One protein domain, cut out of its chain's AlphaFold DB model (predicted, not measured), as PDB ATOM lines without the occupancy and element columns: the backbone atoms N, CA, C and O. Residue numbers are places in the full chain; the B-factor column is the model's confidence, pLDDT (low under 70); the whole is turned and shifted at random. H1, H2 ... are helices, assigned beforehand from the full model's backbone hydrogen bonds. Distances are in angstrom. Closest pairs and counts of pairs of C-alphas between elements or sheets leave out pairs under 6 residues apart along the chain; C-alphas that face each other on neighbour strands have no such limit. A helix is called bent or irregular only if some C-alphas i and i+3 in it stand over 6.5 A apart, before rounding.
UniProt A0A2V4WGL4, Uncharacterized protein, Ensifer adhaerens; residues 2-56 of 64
ATOM      1  N   ARG A   2      72.560  54.726 -54.653       62.66
ATOM      2  CA  ARG A   2      73.385  54.384 -55.838       62.66
ATOM      3  C   ARG A   2      74.025  52.984 -55.798       62.66
ATOM      4  O   ARG A   2      74.051  52.304 -56.814       62.66
ATOM      5  N   LEU A   3      74.463  52.539 -54.618       69.25
ATOM      6  CA  LEU A   3      75.063  51.210 -54.426       69.25
ATOM      7  C   LEU A   3      74.072  50.055 -54.663       69.25
ATOM      8  O   LEU A   3      74.459  49.024 -55.195       69.25
ATOM      9  N   PHE A   4      72.788  50.241 -54.338       72.31
ATOM     10  CA  PHE A   4      71.760  49.215 -54.554       72.31
ATOM     11  C   PHE A   4      71.416  49.037 -56.036       72.31
ATOM     12  O   PHE A   4      71.157  47.922 -56.475       72.31
ATOM     13  N   ILE A   5      71.471  50.122 -56.815       75.38
ATOM     14  CA  ILE A   5      71.254  50.079 -58.267       75.38
ATOM     15  C   ILE A   5      72.394  49.308 -58.941       75.38
ATOM     16  O   ILE A   5      72.139  48.437 -59.764       75.38
ATOM     17  N   ALA A   6      73.642  49.578 -58.546       74.75
ATOM     18  CA  ALA A   6      74.806  48.862 -59.066       74.75
ATOM     19  C   ALA A   6      74.776  47.364 -58.710       74.75
ATOM     20  O   ALA A   6      75.034  46.523 -59.567       74.75
ATOM     21  N   ALA A   7      74.399  47.024 -57.473       75.31
ATOM     22  CA  ALA A   7      74.288  45.634 -57.033       75.31
ATOM     23  C   ALA A   7      73.186  44.860 -57.779       75.31
ATOM     24  O   ALA A   7      73.409  43.726 -58.195       75.31
ATOM     25  N   GLY A   8      72.019  45.475 -58.004       78.06
ATOM     26  CA  GLY A   8      70.937  44.845 -58.766       78.06
ATOM     27  C   GLY A   8      71.325  44.556 -60.219       78.06
ATOM     28  O   GLY A   8      71.005  43.493 -60.744       78.06
ATOM     29  N   LEU A   9      72.071  45.465 -60.849       76.69
ATOM     30  CA  LEU A   9      72.494  45.331 -62.246       76.69
ATOM     31  C   LEU A   9      73.479  44.168 -62.450       76.69
ATOM     32  O   LEU A   9      73.383  43.446 -63.441       76.69
ATOM     33  N   LEU A  10      74.372  43.937 -61.485       73.25
ATOM     34  CA  LEU A  10      75.317  42.814 -61.505       73.25
ATOM     35  C   LEU A  10      74.620  41.450 -61.393       73.25
ATOM     36  O   LEU A  10      75.004  40.508 -62.080       73.25
ATOM     37  N   ILE A  11      73.570  41.347 -60.573       73.50
ATOM     38  CA  ILE A  11      72.812  40.095 -60.405       73.50
ATOM     39  C   ILE A  11      72.064  39.732 -61.695       73.50
ATOM     40  O   ILE A  11      72.041  38.568 -62.088       73.50
ATOM     41  N   VAL A  12      71.485  40.721 -62.384       73.88
ATOM     42  CA  VAL A  12      70.770  40.495 -63.653       73.88
ATOM     43  C   VAL A  12      71.706  39.933 -64.725       73.88
ATOM     44  O   VAL A  12      71.328  39.007 -65.436       73.88
ATOM     45  N   LEU A  13      72.939  40.438 -64.805       66.31
ATOM     46  CA  LEU A  13      73.936  39.968 -65.772       66.31
ATOM     47  C   LEU A  13      74.366  38.515 -65.516       66.31
ATOM     48  O   LEU A  13      74.583  37.773 -66.471       66.31
ATOM     49  N   ALA A  14      74.429  38.084 -64.253       66.00
ATOM     50  CA  ALA A  14      74.737  36.696 -63.904       66.00
ATOM     51  C   ALA A  14      73.579  35.722 -64.215       66.00
ATOM     52  O   ALA A  14      73.809  34.541 -64.460       66.00
ATOM     53  N   GLY A  15      72.330  36.200 -64.229       66.06
ATOM     54  CA  GLY A  15      71.147  35.369 -64.483       66.06
ATOM     55  C   GLY A  15      70.871  35.046 -65.956       66.06
ATOM     56  O   GLY A  15      70.073  34.155 -66.237       66.06
ATOM     57  N   CYS A  16      71.499  35.743 -66.909       71.94
ATOM     58  CA  CYS A  16      71.203  35.562 -68.337       71.94
ATOM     59  C   CYS A  16      71.533  34.155 -68.853       71.94
ATOM     60  O   CYS A  16      70.803  33.607 -69.678       71.94
ATOM     61  N   GLU A  17      72.601  33.547 -68.350       74.44
ATOM     62  CA  GLU A  17      73.104  32.281 -68.877       74.44
ATOM     63  C   GLU A  17      72.185  31.091 -68.552       74.44
ATOM     64  O   GLU A  17      71.874  30.259 -69.406       74.44
ATOM     65  N   THR A  18      71.642  31.053 -67.333       80.44
ATOM     66  CA  THR A  18      70.700  29.997 -66.930       80.44
ATOM     67  C   THR A  18      69.379  30.064 -67.696       80.44
ATOM     68  O   THR A  18      68.726  29.037 -67.897       80.44
ATOM     69  N   VAL A  19      68.972  31.253 -68.151       86.50
ATOM     70  CA  VAL A  19      67.801  31.427 -69.024       86.50
ATOM     71  C   VAL A  19      68.090  30.913 -70.435       86.50
ATOM     72  O   VAL A  19      67.225  30.277 -71.038       86.50
ATOM     73  N   GLU A  20      69.307  31.113 -70.943       89.25
ATOM     74  CA  GLU A  20      69.718  30.611 -72.256       89.25
ATOM     75  C   GLU A  20      69.620  29.080 -72.336       89.25
ATOM     76  O   GLU A  20      69.017  28.549 -73.269       89.25
ATOM     77  N   TYR A  21      70.133  28.354 -71.336       91.81
ATOM     78  CA  TYR A  21      70.068  26.886 -71.326       91.81
ATOM     79  C   TYR A  21      68.634  26.360 -71.319       91.81
ATOM     80  O   TYR A  21      68.321  25.390 -72.011       91.81
ATOM     81  N   ARG A  22      67.749  27.018 -70.560       91.75
ATOM     82  CA  ARG A  22      66.319  26.688 -70.506       91.75
ATOM     83  C   ARG A  22      65.665  26.845 -71.878       91.75
ATOM     84  O   ARG A  22      64.983  25.928 -72.332       91.75
ATOM     85  N   ASN A  23      65.937  27.958 -72.556       93.19
ATOM     86  CA  ASN A  23      65.432  28.207 -73.905       93.19
ATOM     87  C   ASN A  23      65.979  27.186 -74.910       93.19
ATOM     88  O   ASN A  23      65.198  26.595 -75.649       93.19
ATOM     89  N   ARG A  24      67.282  26.880 -74.875       93.88
ATOM     90  CA  ARG A  24      67.890  25.867 -75.756       93.88
ATOM     91  C   ARG A  24      67.287  24.479 -75.572       93.88
ATOM     92  O   ARG A  24      67.019  23.792 -76.552       93.88
ATOM     93  N   CYS A  25      67.048  24.057 -74.333       95.75
ATOM     94  CA  CYS A  25      66.403  22.770 -74.075       95.75
ATOM     95  C   CYS A  25      64.946  22.747 -74.561       95.75
ATOM     96  O   CYS A  25      64.513  21.732 -75.105       95.75
ATOM     97  N   ALA A  26      64.213  23.857 -74.435       95.06
ATOM     98  CA  ALA A  26      62.877  23.978 -75.015       95.06
ATOM     99  C   ALA A  26      62.908  23.927 -76.557       95.06
ATOM    100  O   ALA A  26      62.098  23.224 -77.158       95.06
ATOM    101  N   GLU A  27      63.876  24.590 -77.199       95.12
ATOM    102  CA  GLU A  27      64.087  24.546 -78.656       95.12
ATOM    103  C   GLU A  27      64.468  23.150 -79.167       95.12
ATOM    104  O   GLU A  27      64.043  22.751 -80.249       95.12
ATOM    105  N   TYR A  28      65.208  22.364 -78.380       94.38
ATOM    106  CA  TYR A  28      65.476  20.953 -78.684       94.38
ATOM    107  C   TYR A  28      64.240  20.050 -78.546       94.38
ATOM    108  O   TYR A  28      64.310  18.868 -78.882       94.38
ATOM    109  N   GLY A  29      63.113  20.584 -78.067       96.00
ATOM    110  CA  GLY A  29      61.861  19.853 -77.901       96.00
ATOM    111  C   GLY A  29      61.710  19.172 -76.542       96.00
ATOM    112  O   GLY A  29      60.776  18.391 -76.357       96.00
ATOM    113  N   PHE A  30      62.590  19.451 -75.572       96.69
ATOM    114  CA  PHE A  30      62.380  18.972 -74.209       96.69
ATOM    115  C   PHE A  30      61.252  19.761 -73.540       96.69
ATOM    116  O   PHE A  30      61.233  20.990 -73.545       96.69
ATOM    117  N   VAL A  31      60.322  19.039 -72.914       96.12
ATOM    118  CA  VAL A  31      59.155  19.636 -72.258       96.12
ATOM    119  C   VAL A  31      59.524  20.088 -70.839       96.12
ATOM    120  O   VAL A  31      59.959  19.247 -70.041       96.12
ATOM    121  N   PRO A  32      59.330  21.373 -70.481       93.81
ATOM    122  CA  PRO A  32      59.584  21.863 -69.131       93.81
ATOM    123  C   PRO A  32      58.830  21.058 -68.068       93.81
ATOM    124  O   PRO A  32      57.662  20.719 -68.242       93.81
ATOM    125  N   GLY A  33      59.501  20.765 -66.953       92.88
ATOM    126  CA  GLY A  33      58.937  19.966 -65.858       92.88
ATOM    127  C   GLY A  33      59.116  18.451 -66.004       92.88
ATOM    128  O   GLY A  33      58.690  17.714 -65.123       92.88
ATOM    129  N   THR A  34      59.765  17.980 -67.073       96.81
ATOM    130  CA  THR A  34      60.160  16.569 -67.222       96.81
ATOM    131  C   THR A  34      61.602  16.327 -66.775       96.81
ATOM    132  O   THR A  34      62.447  17.224 -66.848       96.81
ATOM    133  N   ASP A  35      61.916  15.085 -66.402       96.75
ATOM    134  CA  ASP A  35      63.287  14.678 -66.066       96.75
ATOM    135  C   ASP A  35      64.245  14.851 -67.249       96.75
ATOM    136  O   ASP A  35      65.396  15.248 -67.077       96.75
ATOM    137  N   ALA A  36      63.762  14.613 -68.471       94.81
ATOM    138  CA  ALA A  36      64.547  14.804 -69.684       94.81
ATOM    139  C   ALA A  36      64.952  16.277 -69.872       94.81
ATOM    140  O   ALA A  36      66.100  16.570 -70.211       94.81
ATOM    141  N   TYR A  37      64.040  17.209 -69.586       96.38
ATOM    142  CA  TYR A  37      64.336  18.640 -69.601       96.38
ATOM    143  C   TYR A  37      65.334  19.030 -68.506       96.38
ATOM    144  O   TYR A  37      66.302  19.736 -68.786       96.38
ATOM    145  N   ALA A  38      65.151  18.526 -67.280       95.00
ATOM    146  CA  ALA A  38      66.087  18.770 -66.184       95.00
ATOM    147  C   ALA A  38      67.498  18.250 -66.513       95.00
ATOM    148  O   ALA A  38      68.485  18.951 -66.291       95.00
ATOM    149  N   ASN A  39      67.590  17.062 -67.116       96.69
ATOM    150  CA  ASN A  39      68.856  16.482 -67.546       96.69
ATOM    151  C   ASN A  39      69.520  17.300 -68.662       96.69
ATOM    152  O   ASN A  39      70.727  17.532 -68.615       96.69
ATOM    153  N   CYS A  40      68.742  17.780 -69.640       96.50
ATOM    154  CA  CYS A  40      69.250  18.662 -70.687       96.50
ATOM    155  C   CYS A  40      69.887  19.922 -70.087       96.50
ATOM    156  O   CYS A  40      71.056  20.199 -70.363       96.50
ATOM    157  N   VAL A  41      69.159  20.639 -69.222       94.94
ATOM    158  CA  VAL A  41      69.649  21.880 -68.602       94.94
ATOM    159  C   VAL A  41      70.907  21.607 -67.780       94.94
ATOM    160  O   VAL A  41      71.910  22.288 -67.964       94.94
ATOM    161  N   GLN A  42      70.893  20.564 -66.948       94.19
ATOM    162  CA  GLN A  42      72.040  20.181 -66.124       94.19
ATOM    163  C   GLN A  42      73.285  19.866 -66.967       94.19
ATOM    164  O   GLN A  42      74.399  20.241 -66.613       94.19
ATOM    165  N   ARG A  43      73.121  19.176 -68.101       94.31
ATOM    166  CA  ARG A  43      74.242  18.872 -69.000       94.31
ATOM    167  C   ARG A  43      74.840  20.121 -69.630       94.31
ATOM    168  O   ARG A  43      76.055  20.160 -69.810       94.31
ATOM    169  N   LEU A  44      74.007  21.091 -70.004       92.88
ATOM    170  CA  LEU A  44      74.477  22.353 -70.572       92.88
ATOM    171  C   LEU A  44      75.230  23.177 -69.531       92.88
ATOM    172  O   LEU A  44      76.344  23.607 -69.813       92.88
ATOM    173  N   ASP A  45      74.672  23.274 -68.330       90.19
ATOM    174  CA  ASP A  45      75.275  23.945 -67.179       90.19
ATOM    175  C   ASP A  45      76.669  23.372 -66.858       90.19
ATOM    176  O   ASP A  45      77.679  24.066 -66.963       90.19
ATOM    177  N   MET A  46      76.772  22.049 -66.670       89.56
ATOM    178  CA  MET A  46      78.065  21.378 -66.459       89.56
ATOM    179  C   MET A  46      79.039  21.549 -67.633       89.56
ATOM    180  O   MET A  46      80.259  21.537 -67.450       89.56
ATOM    181  N   SER A  47      78.538  21.614 -68.872       88.56
ATOM    182  CA  SER A  47      79.406  21.794 -70.040       88.56
ATOM    183  C   SER A  47      80.056  23.173 -70.059       88.56
ATOM    184  O   SER A  47      81.184  23.301 -70.536       88.56
ATOM    185  N   ASP A  48      79.365  24.172 -69.521       85.62
ATOM    186  CA  ASP A  48      79.851  25.536 -69.443       85.62
ATOM    187  C   ASP A  48      80.842  25.729 -68.294       85.62
ATOM    188  O   ASP A  48      81.941  26.237 -68.517       85.62
ATOM    189  N   GLU A  49      80.551  25.182 -67.110       83.00
ATOM    190  CA  GLU A  49      81.510  25.138 -65.997       83.00
ATOM    191  C   GLU A  49      82.853  24.533 -66.430       83.00
ATOM    192  O   GLU A  49      83.927  25.050 -66.114       83.00
ATOM    193  N   ARG A  50      82.807  23.455 -67.224       81.69
ATOM    194  CA  ARG A  50      84.010  22.827 -67.786       81.69
ATOM    195  C   ARG A  50      84.749  23.720 -68.777       81.69
ATOM    196  O   ARG A  50      85.971  23.625 -68.855       81.69
ATOM    197  N   ARG A  51      84.039  24.540 -69.560       79.75
ATOM    198  CA  ARG A  51      84.674  25.519 -70.456       79.75
ATOM    199  C   ARG A  51      85.374  26.595 -69.641       79.75
ATOM    200  O   ARG A  51      86.575  26.760 -69.799       79.75
ATOM    201  N   ARG A  52      84.678  27.193 -68.673       78.56
ATOM    202  CA  ARG A  52      85.253  28.185 -67.751       78.56
ATOM    203  C   ARG A  52      86.498  27.678 -67.033       78.56
ATOM    204  O   ARG A  52      87.487  28.392 -66.948       78.56
ATOM    205  N   GLY A  53      86.468  26.436 -66.548       79.38
ATOM    206  CA  GLY A  53      87.625  25.817 -65.900       79.38
ATOM    207  C   GLY A  53      88.801  25.557 -66.845       79.38
ATOM    208  O   GLY A  53      89.940  25.539 -66.397       79.38
ATOM    209  N   ARG A  54      88.552  25.368 -68.149       74.94
ATOM    210  CA  ARG A  54      89.614  25.230 -69.157       74.94
ATOM    211  C   ARG A  54      90.237  26.578 -69.516       74.94
ATOM    212  O   ARG A  54      91.440  26.628 -69.731       74.94
ATOM    213  N   ASP A  55      89.431  27.632 -69.589       76.12
ATOM    214  CA  ASP A  55      89.892  28.996 -69.874       76.12
ATOM    215  C   ASP A  55      90.581  29.664 -68.664       76.12
ATOM    216  O   ASP A  55      91.071  30.788 -68.761       76.12
ATOM    217  N   TYR A  56      90.649  28.979 -67.518       78.00
ATOM    218  CA  TYR A  56      91.416  29.418 -66.360       78.00
ATOM    219  C   TYR A  56      92.924  29.246 -66.610       78.00
ATOM    220  O   TYR A  56      93.458  28.144 -66.491       78.00
TER     221      TYR A  56
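Overview. This is residues 2 to 56 of the 64 residues of an uncharacterized protein of Ensifer adhaerens (UniProt A0A2V4WGL4). Two long helices make an open V: bent H1 runs in from the first printed residue, and after a short link H2 folds back beside its second arm, H1b. The V closes where H1b meets H2, while residues 2 to 16 of H1 and residues 49 to 56 stick out free as its two arm ends. The printed part has 55 residues with two named helices, H1 then H2, and no named strand; its class is all helix. It is loose, with a radius of gyration of the C-alphas of 14.3 A, and only just flat, spanning 42 by 28 by 16 A.

Arrangement. By its hydrogen bonds H1, residues 2 to 27, was assigned as one helix, but it is bent: C-alphas 14 and 17 are 6.8 A apart. Its arms, H1a of residues 2 to 14 and H1b of residues 17 to 27, stand at a steep tilt of 35.4 degrees, only just past shallow. H2, residues 35 to 54, touches H1b with its residues 37 to 45 alone. Their closest C-alphas, those of Tyr 21 and Val 41, are 5.7 A apart. H1b and H2 form a helical hairpin, running opposite ways at a steep tilt of 44 degrees. H1a and H2 are apart. In H1a, H1b and H2 every O i to N i+4 pair is within hydrogen-bond range.

Along the chain. H1a begins at C-alpha 2, (73.385, 54.384, -55.838), and is 19.5 A long. H1b, 15.4 A long, ends at C-alpha 27, (64.087, 24.546, -78.656). H2 is 28.5 A long and ends at C-alpha 54, (89.614, 25.230, -69.157).

Size, cuts and confidence. The two C-alphas farthest apart, those of Arg 2 and Ala 36, are 42.9 A apart. The printed part has no cut, and the link from H1 to H2, 7 residues, is short. The mean pLDDT of the printed part is 84.9; residues 2 to 3 and 13 to 15 are under 70.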